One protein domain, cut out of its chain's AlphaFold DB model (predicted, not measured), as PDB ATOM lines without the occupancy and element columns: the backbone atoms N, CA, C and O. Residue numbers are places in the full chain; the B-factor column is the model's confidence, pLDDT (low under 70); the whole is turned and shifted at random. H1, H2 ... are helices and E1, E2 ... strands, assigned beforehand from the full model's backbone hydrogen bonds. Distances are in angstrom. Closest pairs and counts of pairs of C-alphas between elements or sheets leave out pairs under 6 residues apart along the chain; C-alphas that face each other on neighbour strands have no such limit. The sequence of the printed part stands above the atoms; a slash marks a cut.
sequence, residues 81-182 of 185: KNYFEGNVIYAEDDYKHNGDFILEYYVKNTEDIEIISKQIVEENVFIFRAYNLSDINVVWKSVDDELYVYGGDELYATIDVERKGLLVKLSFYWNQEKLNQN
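This is residues 81 to 182 of the 185 residues of an uncharacterized protein of uncultured Roseburia sp (UniProt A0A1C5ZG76). One strongly twisted sheet of six strands curls round the helix H1, which lies in the hollow of the sheet; the short H2 follows H1 at a corner, and the short H3 only grazes the sheet near the last printed residues. The printed part has 102 residues, with six named strands and three named helices in the order E1 E2 H1 H2 E3 E4 E5 E6 H3. The sheet runs E1 E2 E6 E5 E4 E3, all antiparallel, and the class is mixed, helices and strands. The whole is compact, with a radius of gyration of the C-alphas of 12.7 A and spans of 38 by 29 by 26 A.

Find C-alpha 83 at (143.201, 104.627, 82.440); from there E1 runs 21.4 A through residues 83 to 90. E2, residues 101 to 108, comes back over 23.2 A. Next read H1, residues 113 to 123, 15.1 A long from C-alpha 113 at (150.464, 111.715, 80.425), and H2, residues 125 to 129, 5.0 A. E3, residues 136 to 141, spans 15.9 A and E4, residues 146 to 151, 16.8 A. E5, residues 154 to 164, is the longest strand at 30.1 A; E6, residues 167 to 174, spans 21.9 A. H3, residues 176 to 181, 8.7 A, ends with C-alpha 181 at (144.336, 105.502, 54.086).

Start at the edge strand E1, in a hairpin with E2: N 86 and O 104 are 2.7 A apart. E2 and E6 are antiparallel neighbours, with N 105 and O 170 at 2.8 A. E3 E4 E5 E6 form a meander, each strand the antiparallel neighbour of the one before; look at N 137 and O 150, 2.8 A, N 159 and O 147, 2.7 A, and N 162 and O 169, 2.8 A. H1 is on the sheet, making two layers, a helix on one face of a sheet; its closest C-alphas to E3 are those of Lys 118 and Val 138, 5.8 A apart. H1 and H2 touch only at the corner, and only just, with 3 pairs of C-alphas within 8 A; the closest are those of Glu 122 and Phe 128, 5.7 A. H2 is not on the sheet. H3 only grazes it with residues 176 to 179; the closest C-alphas of H3 and E5 are those of Lys 178 and Tyr 156, 6.3 A. In H1 and H3 every O i to N i+4 pair is within hydrogen-bond range; in H2 0 of 1 is, and 0 of 2 O i to N i+3 pairs.

The C-alphas of Gly 165 and Gln 181 are the two farthest apart, at 38.1 A. The printed part has no cut and no long link. Mean pLDDT of the printed part is 81.3; look for values under 70 at residues 91 to 96, 98, 126 and 142 to 144.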
ATOM      1  N   LYS A  81     144.176 100.107  87.490       84.75
ATOM      2  CA  LYS A  81     144.074 100.479  86.076       84.75
ATOM      3  C   LYS A  81     144.862 101.767  85.848       84.75
ATOM      4  O   LYS A  81     144.864 102.634  86.721       84.75
ATOM      5  N   ASN A  82     145.476 101.898  84.676       85.81
ATOM      6  CA  ASN A  82     146.213 103.110  84.294       85.81
ATOM      7  C   ASN A  82     145.281 104.187  83.717       85.81
ATOM      8  O   ASN A  82     145.523 105.380  83.897       85.81
ATOM      9  N   TYR A  83     144.199 103.764  83.063       88.62
ATOM     10  CA  TYR A  83     143.201 104.627  82.440       88.62
ATOM     11  C   TYR A  83     141.833 103.931  82.390       88.62
ATOM     12  O   TYR A  83     141.728 102.722  82.615       88.62
ATOM     13  N   PHE A  84     140.774 104.685  82.092       88.88
ATOM     14  CA  PHE A  84     139.480 104.121  81.701       88.88
ATOM     15  C   PHE A  84     138.823 104.948  80.591       88.88
ATOM     16  O   PHE A  84     139.087 106.142  80.453       88.88
ATOM     17  N   GLU A  85     137.983 104.291  79.793       87.12
ATOM     18  CA  GLU A  85     137.286 104.893  78.654       87.12
ATOM     19  C   GLU A  85     136.087 105.741  79.104       87.12
ATOM     20  O   GLU A  85     135.350 105.386  80.026       87.12
ATOM     21  N   GLY A  86     135.943 106.898  78.467       83.81
ATOM     22  CA  GLY A  86     134.847 107.841  78.617       83.81
ATOM     23  C   GLY A  86     133.816 107.677  77.503       83.81
ATOM     24  O   GLY A  86     133.340 106.577  77.240       83.81
ATOM     25  N   ASN A  87     133.426 108.789  76.877       80.69
ATOM     26  CA  ASN A  87     132.453 108.776  75.789       80.69
ATOM     27  C   ASN A  87     133.131 108.767  74.416       80.69
ATOM     28  O   ASN A  87     134.248 109.258  74.250       80.69
ATOM     29  N   VAL A  88     132.381 108.281  73.428       80.69
ATOM     30  CA  VAL A  88     132.666 108.464  72.001       80.69
ATOM     31  C   VAL A  88     131.749 109.563  71.471       80.69
ATOM     32  O   VAL A  88     130.533 109.490  71.668       80.69
ATOM     33  N   ILE A  89     132.312 110.582  70.821       80.88
ATOM     34  CA  ILE A  89     131.576 111.749  70.306       80.88
ATOM     35  C   ILE A  89     131.951 111.952  68.836       80.88
ATOM     36  O   ILE A  89     133.121 111.878  68.495       80.88
ATOM     37  N   TYR A  90     130.984 112.218  67.959       75.31
ATOM     38  CA  TYR A  90     131.273 112.601  66.572       75.31
ATOM     39  C   TYR A  90     131.494 114.111  66.501       75.31
ATOM     40  O   TYR A  90     130.733 114.875  67.094       75.31
ATOM     41  N   ALA A  91     132.558 114.535  65.824       65.81
ATOM     42  CA  ALA A  91     133.085 115.894  65.889       65.81
ATOM     43  C   ALA A  91     132.338 116.884  64.971       65.81
ATOM     44  O   ALA A  91     132.957 117.721  64.323       65.81
ATOM     45  N   GLU A  92     131.002 116.815  64.912       61.22
ATOM     46  CA  GLU A  92     130.192 117.691  64.043       61.22
ATOM     47  C   GLU A  92     130.353 119.195  64.369       61.22
ATOM     48  O   GLU A  92     130.144 120.029  63.490       61.22
ATOM     49  N   ASP A  93     130.782 119.544  65.591       57.81
ATOM     50  CA  ASP A  93     130.822 120.927  66.093       57.81
ATOM     51  C   ASP A  93     132.228 121.458  66.471       57.81
ATOM     52  O   ASP A  93     132.347 122.622  66.866       57.81
ATOM     53  N   ASP A  94     133.305 120.663  66.368       62.97
ATOM     54  CA  ASP A  94     134.642 121.062  66.859       62.97
ATOM     55  C   ASP A  94     135.618 121.437  65.729       62.97
ATOM     56  O   ASP A  94     136.529 120.695  65.376       62.97
ATOM     57  N   TYR A  95     135.448 122.643  65.175       61.03
ATOM     58  CA  TYR A  95     136.297 123.193  64.103       61.03
ATOM     59  C   TYR A  95     137.749 123.484  64.520       61.03
ATOM     60  O   TYR A  95     138.568 123.828  63.667       61.03
ATOM     61  N   LYS A  96     138.073 123.429  65.822       69.31
ATOM     62  CA  LYS A  96     139.428 123.716  66.317       69.31
ATOM     63  C   LYS A  96     140.382 122.551  66.035       69.31
ATOM     64  O   LYS A  96     141.581 122.775  65.883       69.31
ATOM     65  N   HIS A  97     139.857 121.334  65.938       71.25
ATOM     66  CA  HIS A  97     140.647 120.116  65.824       71.25
ATOM     67  C   HIS A  97     140.278 119.371  64.533       71.25
ATOM     68  O   HIS A  97     139.115 119.277  64.168       71.25
ATOM     69  N   ASN A  98     141.262 118.799  63.832       66.56
ATOM     70  CA  ASN A  98     141.053 118.090  62.556       66.56
ATOM     71  C   ASN A  98     140.505 116.650  62.726       66.56
ATOM     72  O   ASN A  98     140.863 115.762  61.945       66.56
ATOM     73  N   GLY A  99     139.722 116.386  63.776       72.00
ATOM     74  CA  GLY A  99     139.175 115.061  64.077       72.00
ATOM     75  C   GLY A  99     137.742 114.902  63.576       72.00
ATOM     76  O   GLY A  99     136.960 115.832  63.692       72.00
ATOM     77  N   ASP A 100     137.400 113.714  63.080       81.25
ATOM     78  CA  ASP A 100     136.037 113.328  62.682       81.25
ATOM     79  C   ASP A 100     135.258 112.715  63.859       81.25
ATOM     80  O   ASP A 100     134.030 112.801  63.948       81.25
ATOM     81  N   PHE A 101     135.974 112.105  64.806       86.31
ATOM     82  CA  PHE A 101     135.415 111.572  66.043       86.31
ATOM     83  C   PHE A 101     136.393 111.727  67.210       86.31
ATOM     84  O   PHE A 101     137.610 111.809  67.039       86.31
ATOM     85  N   ILE A 102     135.834 111.762  68.414       88.88
ATOM     86  CA  ILE A 102     136.520 112.011  69.673       88.88
ATOM     87  C   ILE A 102     136.367 110.781  70.557       88.88
ATOM     88  O   ILE A 102     135.246 110.333  70.817       88.88
ATOM     89  N   LEU A 103     137.490 110.260  71.045       89.75
ATOM     90  CA  LEU A 103     137.520 109.254  72.104       89.75
ATOM     91  C   LEU A 103     138.024 109.892  73.393       89.75
ATOM     92  O   LEU A 103     139.141 110.408  73.447       89.75
ATOM     93  N   GLU A 104     137.198 109.867  74.433       91.25
ATOM     94  CA  GLU A 104     137.567 110.399  75.739       91.25
ATOM     95  C   GLU A 104     138.150 109.299  76.626       91.25
ATOM     96  O   GLU A 104     137.584 108.214  76.740       91.25
ATOM     97  N   TYR A 105     139.233 109.606  77.333       90.88
ATOM     98  CA  TYR A 105     139.822 108.741  78.351       90.88
ATOM     99  C   TYR A 105     140.097 109.526  79.623       90.88
ATOM    100  O   TYR A 105     140.380 110.721  79.593       90.88
ATOM    101  N   TYR A 106     140.040 108.842  80.758       90.69
ATOM    102  CA  TYR A 106     140.371 109.417  82.053       90.69
ATOM    103  C   TYR A 106     141.613 108.742  82.615       90.69
ATOM    104  O   TYR A 106     141.676 107.515  82.720       90.69
ATOM    105  N   VAL A 107     142.585 109.564  83.000       90.69
ATOM    106  CA  VAL A 107     143.871 109.143  83.558       90.69
ATOM    107  C   VAL A 107     144.118 109.823  84.900       90.69
ATOM    108  O   VAL A 107     143.462 110.806  85.266       90.69
ATOM    109  N   LYS A 108     145.072 109.297  85.668       88.62
ATOM    110  CA  LYS A 108     145.465 109.916  86.937       88.62
ATOM    111  C   LYS A 108     146.233 111.198  86.639       88.62
ATOM    112  O   LYS A 108     147.083 111.201  85.752       88.62
ATOM    113  N   ASN A 109     145.981 112.262  87.400       84.88
ATOM    114  CA  ASN A 109     146.779 113.483  87.297       84.88
ATOM    115  C   ASN A 109     148.227 113.196  87.728       84.88
ATOM    116  O   ASN A 109     148.528 113.088  88.917       84.88
ATOM    117  N   THR A 110     149.081 112.977  86.734       80.38
ATOM    118  CA  THR A 110     150.491 112.580  86.827       80.38
ATOM    119  C   THR A 110     151.264 113.284  85.714       80.38
ATOM    120  O   THR A 110     150.652 113.879  84.828       80.38
ATOM    121  N   GLU A 111     152.594 113.268  85.766       71.12
ATOM    122  CA  GLU A 111     153.435 113.865  84.713       71.12
ATOM    123  C   GLU A 111     153.596 112.932  83.497       71.12
ATOM    124  O   GLU A 111     153.899 113.393  82.403       71.12
ATOM    125  N   ASP A 112     153.271 111.645  83.645       83.56
ATOM    126  CA  ASP A 112     153.454 110.600  82.628       83.56
ATOM    127  C   ASP A 112     152.323 110.542  81.576       83.56
ATOM    128  O   ASP A 112     152.040 109.487  81.002       83.56
ATOM    129  N   ILE A 113     151.639 111.663  81.317       85.19
ATOM    130  CA  ILE A 113     150.464 111.715  80.425       85.19
ATOM    131  C   ILE A 113     150.820 111.255  79.009       85.19
ATOM    132  O   ILE A 113     150.027 110.561  78.379       85.19
ATOM    133  N   GLU A 114     152.005 111.600  78.513       86.25
ATOM    134  CA  GLU A 114     152.489 111.177  77.195       86.25
ATOM    135  C   GLU A 114     152.647 109.651  77.100       86.25
ATOM    136  O   GLU A 114     152.141 109.032  76.161       86.25
ATOM    137  N   ILE A 115     153.254 109.027  78.117       86.69
ATOM    138  CA  ILE A 115     153.453 107.572  78.185       86.69
ATOM    139  C   ILE A 115     152.102 106.858  78.242       86.69
ATOM    140  O   ILE A 115     151.872 105.904  77.498       86.69
ATOM    141  N   ILE A 116     151.190 107.339  79.092       88.69
ATOM    142  CA  ILE A 116     149.848 106.763  79.215       88.69
ATOM    143  C   ILE A 116     149.058 106.967  77.918       88.69
ATOM    144  O   ILE A 116     148.361 106.055  77.485       88.69
ATOM    145  N   SER A 117     149.183 108.122  77.262       89.31
ATOM    146  CA  SER A 117     148.504 108.384  75.987       89.31
ATOM    147  C   SER A 117     148.984 107.429  74.899       89.31
ATOM    148  O   SER A 117     148.164 106.870  74.177       89.31
ATOM    149  N   LYS A 118     150.297 107.177  74.821       88.62
ATOM    150  CA  LYS A 118     150.855 106.167  73.917       88.62
ATOM    151  C   LYS A 118     150.326 104.768  74.236       88.62
ATOM    152  O   LYS A 118     149.865 104.083  73.325       88.62
ATOM    153  N   GLN A 119     150.318 104.383  75.515       88.50
ATOM    154  CA  GLN A 119     149.762 103.103  75.964       88.50
ATOM    155  C   GLN A 119     148.290 102.952  75.544       88.50
ATOM    156  O   GLN A 119     147.919 101.913  75.005       88.50
ATOM    157  N   ILE A 120     147.466 103.990  75.738       89.25
ATOM    158  CA  ILE A 120     146.051 103.998  75.333       89.25
ATOM    159  C   ILE A 120     145.918 103.712  73.840       89.25
ATOM    160  O   ILE A 120     145.083 102.895  73.460       89.25
ATOM    161  N   VAL A 121     146.721 104.364  72.993       87.25
ATOM    162  CA  VAL A 121     146.645 104.145  71.546       87.25
ATOM    163  C   VAL A 121     147.049 102.716  71.194       87.25
ATOM    164  O   VAL A 121     146.291 102.050  70.501       87.25
ATOM    165  N   GLU A 122     148.188 102.224  71.690       84.62
ATOM    166  CA  GLU A 122     148.708 100.881  71.376       84.62
ATOM    167  C   GLU A 122     147.789  99.745  71.857       84.62
ATOM    168  O   GLU A 122     147.632  98.727  71.174       84.62
ATOM    169  N   GLU A 123     147.150  99.909  73.018       84.56
ATOM    170  CA  GLU A 123     146.210  98.927  73.571       84.56
ATOM    171  C   GLU A 123     144.819  99.003  72.923       84.56
ATOM    172  O   GLU A 123     144.051  98.035  72.982       84.56
ATOM    173  N   ASN A 124     144.475 100.121  72.274       80.69
ATOM    174  CA  ASN A 124     143.163 100.299  71.669       80.69
ATOM    175  C   ASN A 124     143.016  99.463  70.388       80.69
ATOM    176  O   ASN A 124     143.457  99.832  69.300       80.69
ATOM    177  N   VAL A 125     142.303  98.342  70.509       72.00
ATOM    178  CA  VAL A 125     141.997  97.434  69.393       72.00
ATOM    179  C   VAL A 125     141.202  98.123  68.278       72.00
ATOM    180  O   VAL A 125     141.418  97.814  67.107       72.00
ATOM    181  N   PHE A 126     140.316  99.062  68.615       69.56
ATOM    182  CA  PHE A 126     139.458  99.766  67.657       69.56
ATOM    183  C   PHE A 126     140.190 100.834  66.847       69.56
ATOM    184  O   PHE A 126     139.647 101.300  65.849       69.56
ATOM    185  N   ILE A 127     141.406 101.207  67.253       75.19
ATOM    186  CA  ILE A 127     142.237 102.168  66.533       75.19
ATOM    187  C   ILE A 127     143.497 101.483  66.000       75.19
ATOM    188  O   ILE A 127     143.642 101.302  64.796       75.19
ATOM    189  N   PHE A 128     144.382 101.022  66.885       71.88
ATOM    190  CA  PHE A 128     145.689 100.487  66.506       71.88
ATOM    191  C   PHE A 128     145.590  99.268  65.595       71.88
ATOM    192  O   PHE A 128     146.206  99.218  64.534       71.88
ATOM    193  N   ARG A 129     144.778  98.280  65.992       71.69
ATOM    194  CA  ARG A 129     144.621  97.045  65.213       71.69
ATOM    195  C   ARG A 129     143.653  97.209  64.053       71.69
ATOM    196  O   ARG A 129     143.905  96.649  62.994       71.69
ATOM    197  N   ALA A 130     142.563  97.948  64.250       74.38
ATOM    198  CA  ALA A 130     141.560  98.155  63.210       74.38
ATOM    199  C   ALA A 130     142.144  98.856  61.975       74.38
ATOM    200  O   ALA A 130     141.857  98.432  60.862       74.38
ATOM    201  N   TYR A 131     143.005  99.858  62.177       73.88
ATOM    202  CA  TYR A 131     143.620 100.634  61.097       73.88
ATOM    203  C   TYR A 131     145.060 100.207  60.769       73.88
ATOM    204  O   TYR A 131     145.758 100.925  60.061       73.88
ATOM    205  N   ASN A 132     145.504  99.047  61.274       73.44
ATOM    206  CA  ASN A 132     146.841  98.482  61.047       73.44
ATOM    207  C   ASN A 132     147.986  99.494  61.273       73.44
ATOM    208  O   ASN A 132     148.933  99.578  60.490       73.44
ATOM    209  N   LEU A 133     147.873 100.292  62.338       78.44
ATOM    210  CA  LEU A 133     148.877 101.296  62.663       78.44
ATOM    211  C   LEU A 133     150.171 100.604  63.110       78.44
ATOM    212  O   LEU A 133     150.149  99.633  63.867       78.44
ATOM    213  N   SER A 134     151.310 101.121  62.656       73.56
ATOM    214  CA  SER A 134     152.642 100.673  63.069       73.56
ATOM    215  C   SER A 134     153.507 101.885  63.411       73.56
ATOM    216  O   SER A 134     153.302 102.964  62.863       73.56
ATOM    217  N   ASP A 135     154.421 101.716  64.371       74.25
ATOM    218  CA  ASP A 135     155.364 102.748  64.822       74.25
ATOM    219  C   ASP A 135     154.715 104.087  65.218       74.25
ATOM    220  O   ASP A 135     155.063 105.162  64.722       74.25
ATOM    221  N   ILE A 136     153.769 104.023  66.161       82.00
ATOM    222  CA  ILE A 136     153.121 105.218  66.703       82.00
ATOM    223  C   ILE A 136     154.054 105.964  67.655       82.00
ATOM    224  O   ILE A 136     154.637 105.402  68.592       82.00
ATOM    225  N   ASN A 137     154.120 107.274  67.451       84.25
ATOM    226  CA  ASN A 137     154.752 108.210  68.354       84.25
ATOM    227  C   ASN A 137     153.725 109.213  68.883       84.25
ATOM    228  O   ASN A 137     152.916 109.745  68.128       84.25
ATOM    229  N   VAL A 138     153.774 109.488  70.181       82.19
ATOM    230  CA  VAL A 138     152.970 110.541  70.804       82.19
ATOM    231  C   VAL A 138     153.942 111.610  71.259       82.19
ATOM    232  O   VAL A 138     154.919 111.277  71.918       82.19
ATOM    233  N   VAL A 139     153.704 112.855  70.848       82.94
ATOM    234  CA  VAL A 139     154.614 113.975  71.108       82.94
ATOM    235  C   VAL A 139     153.861 115.114  71.776       82.94
ATOM    236  O   VAL A 139     152.870 115.611  71.232       82.94
ATOM    237  N   TRP A 140     154.362 115.566  72.924       79.50
ATOM    238  CA  TRP A 140     153.889 116.793  73.566       79.50
ATOM    239  C   TRP A 140     154.299 118.036  72.765       79.50
ATOM    240  O   TRP A 140     155.490 118.278  72.541       79.50
ATOM    241  N   LYS A 141     153.338 118.885  72.379       74.94
ATOM    242  CA  LYS A 141     153.635 120.219  71.836       74.94
ATOM    243  C   LYS A 141     153.251 121.276  72.859       74.94
ATOM    244  O   LYS A 141     152.089 121.625  73.023       74.94
ATOM    245  N   SER A 142     154.266 121.836  73.518       59.03
ATOM    246  CA  SER A 142     154.099 122.767  74.644       59.03
ATOM    247  C   SER A 142     153.431 124.101  74.295       59.03
ATOM    248  O   SER A 142     153.252 124.924  75.184       59.03
ATOM    249  N   VAL A 143     153.159 124.371  73.016       56.19
ATOM    250  CA  VAL A 143     152.578 125.644  72.569       56.19
ATOM    251  C   VAL A 143     151.083 125.706  72.891       56.19
ATOM    252  O   VAL A 143     150.600 126.782  73.228       56.19
ATOM    253  N   ASP A 144     150.398 124.556  72.887       59.94
ATOM    254  CA  ASP A 144     148.936 124.478  73.004       59.94
ATOM    255  C   ASP A 144     148.456 123.590  74.172       59.94
ATOM    256  O   ASP A 144     147.260 123.382  74.322       59.94
ATOM    257  N   ASP A 145     149.369 123.073  75.014       71.62
ATOM    258  CA  ASP A 145     149.075 122.041  76.038       71.62
ATOM    259  C   ASP A 145     148.376 120.785  75.459       71.62
ATOM    260  O   ASP A 145     147.669 120.048  76.147       71.62
ATOM    261  N   GLU A 146     148.637 120.511  74.180       82.00
ATOM    262  CA  GLU A 146     148.080 119.403  73.407       82.00
ATOM    263  C   GLU A 146     149.164 118.350  73.108       82.00
ATOM    264  O   GLU A 146     150.343 118.667  72.885       82.00
ATOM    265  N   LEU A 147     148.761 117.077  73.046       86.56
ATOM    266  CA  LEU A 147     149.605 116.019  72.483       86.56
ATOM    267  C   LEU A 147     149.176 115.690  71.056       86.56
ATOM    268  O   LEU A 147     148.023 115.849  70.673       86.56
ATOM    269  N   TYR A 148     150.113 115.176  70.273       88.56
ATOM    270  CA  TYR A 148     149.887 114.809  68.883       88.56
ATOM    271  C   TYR A 148     150.295 113.354  68.666       88.56
ATOM    272  O   TYR A 148     151.378 112.944  69.086       88.56
ATOM    273  N   VAL A 149     149.432 112.580  68.010       88.19
ATOM    274  CA  VAL A 149     149.644 111.166  67.682       88.19
ATOM    275  C   VAL A 149     150.069 111.049  66.226       88.19
ATOM    276  O   VAL A 149     149.278 111.296  65.314       88.19
ATOM    277  N   TYR A 150     151.312 110.638  66.022       86.06
ATOM    278  CA  TYR A 150     151.923 110.425  64.719       86.06
ATOM    279  C   TYR A 150     152.128 108.935  64.440       86.06
ATOM    280  O   TYR A 150     152.439 108.178  65.355       86.06
ATOM    281  N   GLY A 151     152.018 108.522  63.179       82.94
ATOM    282  CA  GLY A 151     152.639 107.286  62.692       82.94
ATOM    283  C   GLY A 151     153.536 107.635  61.511       82.94
ATOM    284  O   GLY A 151     153.072 108.190  60.515       82.94
ATOM    285  N   GLY A 152     154.841 107.417  61.665       80.69
ATOM    286  CA  GLY A 152     155.832 108.045  60.787       80.69
ATOM    287  C   GLY A 152     155.724 109.577  60.824       80.69
ATOM    288  O   GLY A 152     155.761 110.175  61.900       80.69
ATOM    289  N   ASP A 153     155.556 110.200  59.654       81.25
ATOM    290  CA  ASP A 153     155.421 111.658  59.500       81.25
ATOM    291  C   ASP A 153     153.954 112.141  59.477       81.25
ATOM    292  O   ASP A 153     153.683 113.346  59.428       81.25
ATOM    293  N   GLU A 154     152.981 111.225  59.524       84.50
ATOM    294  CA  GLU A 154     151.560 111.555  59.418       84.50
ATOM    295  C   GLU A 154     150.903 111.763  60.781       84.50
ATOM    296  O   GLU A 154     151.020 110.939  61.684       84.50
ATOM    297  N   LEU A 155     150.158 112.865  60.918       87.19
ATOM    298  CA  LEU A 155     149.350 113.157  62.104       87.19
ATOM    299  C   LEU A 155     147.982 112.466  62.024       87.19
ATOM    300  O   LEU A 155     147.156 112.892  61.210       87.19
ATOM    301  N   TYR A 156     147.720 111.503  62.911       86.88
ATOM    302  CA  TYR A 156     146.442 110.780  63.007       86.88
ATOM    303  C   TYR A 156     145.469 111.371  64.024       86.88
ATOM    304  O   TYR A 156     144.260 111.332  63.789       86.88
ATOM    305  N   ALA A 157     145.972 111.914  65.138       88.81
ATOM    306  CA  ALA A 157     145.116 112.528  66.146       88.81
ATOM    307  C   ALA A 157     145.783 113.658  66.926       88.81
ATOM    308  O   ALA A 157     146.989 113.641  67.162       88.81
ATOM    309  N   THR A 158     144.962 114.598  67.383       90.44
ATOM    310  CA  THR A 158     145.324 115.586  68.410       90.44
ATOM    311  C   THR A 158     144.679 115.173  69.730       90.44
ATOM    312  O   THR A 158     143.575 114.636  69.728       90.44
ATOM    313  N   ILE A 159     145.349 115.386  70.856       90.69
ATOM    314  CA  ILE A 159     144.860 115.046  72.192       90.69
ATOM    315  C   ILE A 159     144.787 116.326  73.011       90.69
ATOM    316  O   ILE A 159     145.818 116.927  73.313       90.69
ATOM    317  N   ASP A 160     143.574 116.699  73.404       89.94
ATOM    318  CA  ASP A 160     143.350 117.769  74.375       89.94
ATOM    319  C   ASP A 160     143.453 117.224  75.803       89.94
ATOM    320  O   ASP A 160     142.957 116.129  76.105       89.94
ATOM    321  N   VAL A 161     144.102 117.987  76.683       89.06
ATOM    322  CA  VAL A 161     144.423 117.585  78.055       89.06
ATOM    323  C   VAL A 161     143.690 118.478  79.052       89.06
ATOM    324  O   VAL A 161     144.173 119.522  79.485       89.06
ATOM    325  N   GLU A 162     142.532 118.019  79.518       89.12
ATOM    326  CA  GLU A 162     141.706 118.763  80.466       89.12
ATOM    327  C   GLU A 162     141.918 118.245  81.902       89.12
ATOM    328  O   GLU A 162     141.459 117.164  82.292       89.12
ATOM    329  N   ARG A 163     142.605 119.024  82.748       87.06
ATOM    330  CA  ARG A 163     142.855 118.644  84.151       87.06
ATOM    331  C   ARG A 163     141.627 118.914  85.031       87.06
ATOM    332  O   ARG A 163     141.329 120.057  85.369       87.06
ATOM    333  N   LYS A 164     140.949 117.855  85.487       81.94
ATOM    334  CA  LYS A 164     139.782 117.908  86.392       81.94
ATOM    335  C   LYS A 164     140.149 117.462  87.802       81.94
ATOM    336  O   LYS A 164     139.769 116.387  88.275       81.94
ATOM    337  N   GLY A 165     140.886 118.323  88.499       82.88
ATOM    338  CA  GLY A 165     141.312 118.081  89.875       82.88
ATOM    339  C   GLY A 165     142.276 116.900  89.966       82.88
ATOM    340  O   GLY A 165     143.443 117.016  89.601       82.88
ATOM    341  N   LEU A 166     141.798 115.772  90.487       82.50
ATOM    342  CA  LEU A 166     142.620 114.580  90.701       82.50
ATOM    343  C   LEU A 166     142.691 113.655  89.458       82.50
ATOM    344  O   LEU A 166     143.586 112.810  89.369       82.50
ATOM    345  N   LEU A 167     141.783 113.836  88.490       87.69
ATOM    346  CA  LEU A 167     141.796 113.149  87.197       87.69
ATOM    347  C   LEU A 167     142.191 114.114  86.082       87.69
ATOM    348  O   LEU A 167     141.984 115.323  86.179       87.69
ATOM    349  N   VAL A 168     142.700 113.557  84.994       89.75
ATOM    350  CA  VAL A 168     142.903 114.259  83.729       89.75
ATOM    351  C   VAL A 168     142.042 113.573  82.686       89.75
ATOM    352  O   VAL A 168     142.045 112.347  82.585       89.75
ATOM    353  N   LYS A 169     141.271 114.366  81.952       91.44
ATOM    354  CA  LYS A 169     140.506 113.912  80.802       91.44
ATOM    355  C   LYS A 169     141.355 114.154  79.557       91.44
ATOM    356  O   LYS A 169     141.789 115.275  79.323       91.44
ATOM    357  N   LEU A 170     141.585 113.097  78.794       91.44
ATOM    358  CA  LEU A 170     142.252 113.125  77.501       91.44
ATOM    359  C   LEU A 170     141.189 112.970  76.421       91.44
ATOM    360  O   LEU A 170     140.458 111.980  76.431       91.44
ATOM    361  N   SER A 171     141.091 113.931  75.509       91.00
ATOM    362  CA  SER A 171     140.144 113.877  74.391       91.00
ATOM    363  C   SER A 171     140.930 113.679  73.101       91.00
ATOM    364  O   SER A 171     141.622 114.591  72.663       91.00
ATOM    365  N   PHE A 172     140.861 112.482  72.521       90.94
ATOM    366  CA  PHE A 172     141.582 112.129  71.299       90.94
ATOM    367  C   PHE A 172     140.722 112.431  70.078       90.94
ATOM    368  O   PHE A 172     139.731 111.745  69.844       90.94
ATOM    369  N   TYR A 173     141.134 113.416  69.294       90.00
ATOM    370  CA  TYR A 173     140.512 113.850  68.050       90.00
ATOM    371  C   TYR A 173     141.105 113.084  66.873       90.00
ATOM    372  O   TYR A 173     142.164 113.451  66.367       90.00
ATOM    373  N   TRP A 174     140.437 112.018  66.446       88.44
ATOM    374  CA  TRP A 174     140.917 111.131  65.391       88.44
ATOM    375  C   TRP A 174     140.444 111.572  64.017       88.44
ATOM    376  O   TRP A 174     139.255 111.801  63.811       88.44
ATOM    377  N   ASN A 175     141.360 111.619  63.054       87.19
ATOM    378  CA  ASN A 175     141.024 111.856  61.657       87.19
ATOM    379  C   ASN A 175     140.739 110.522  60.947       87.19
ATOM    380  O   ASN A 175     141.647 109.722  60.713       87.19
ATOM    381  N   GLN A 176     139.475 110.273  60.616       83.50
ATOM    382  CA  GLN A 176     139.023 109.018  60.029       83.50
ATOM    383  C   GLN A 176     139.532 108.844  58.594       83.50
ATOM    384  O   GLN A 176     139.865 107.726  58.205       83.50
ATOM    385  N   GLU A 177     139.632 109.922  57.813       82.75
ATOM    386  CA  GLU A 177     140.166 109.861  56.446       82.75
ATOM    387  C   GLU A 177     141.603 109.324  56.435       82.75
ATOM    388  O   GLU A 177     141.898 108.362  55.725       82.75
ATOM    389  N   LYS A 178     142.477 109.878  57.280       82.81
ATOM    390  CA  LYS A 178     143.871 109.429  57.400       82.81
ATOM    391  C   LYS A 178     143.985 108.016  57.953       82.81
ATOM    392  O   LYS A 178     144.776 107.226  57.453       82.81
ATOM    393  N   LEU A 179     143.171 107.667  58.950       82.50
ATOM    394  CA  LEU A 179     143.128 106.301  59.473       82.50
ATOM    395  C   LEU A 179     142.735 105.289  58.378       82.50
ATOM    396  O   LEU A 179     143.343 104.227  58.267       82.50
ATOM    397  N   ASN A 180     141.767 105.633  57.522       79.50
ATOM    398  CA  ASN A 180     141.330 104.782  56.414       79.50
ATOM    399  C   ASN A 180     142.383 104.618  55.308       79.50
ATOM    400  O   ASN A 180     142.400 103.572  54.658       79.50
ATOM    401  N   GLN A 181     143.263 105.602  55.088       77.62
ATOM    402  CA  GLN A 181     144.336 105.502  54.086       77.62
ATOM    403  C   GLN A 181     145.284 104.328  54.380       77.62
ATOM    404  O   GLN A 181     145.695 103.634  53.451       77.62
ATOM    405  N   ASN A 182     145.519 104.011  55.657       70.06
ATOM    406  CA  ASN A 182     146.313 102.845  56.062       70.06
ATOM    407  C   ASN A 182     145.634 101.493  55.800       70.06
ATOM    408  O   ASN A 182     146.312 100.467  55.760       70.06
TER     409      ASN A 182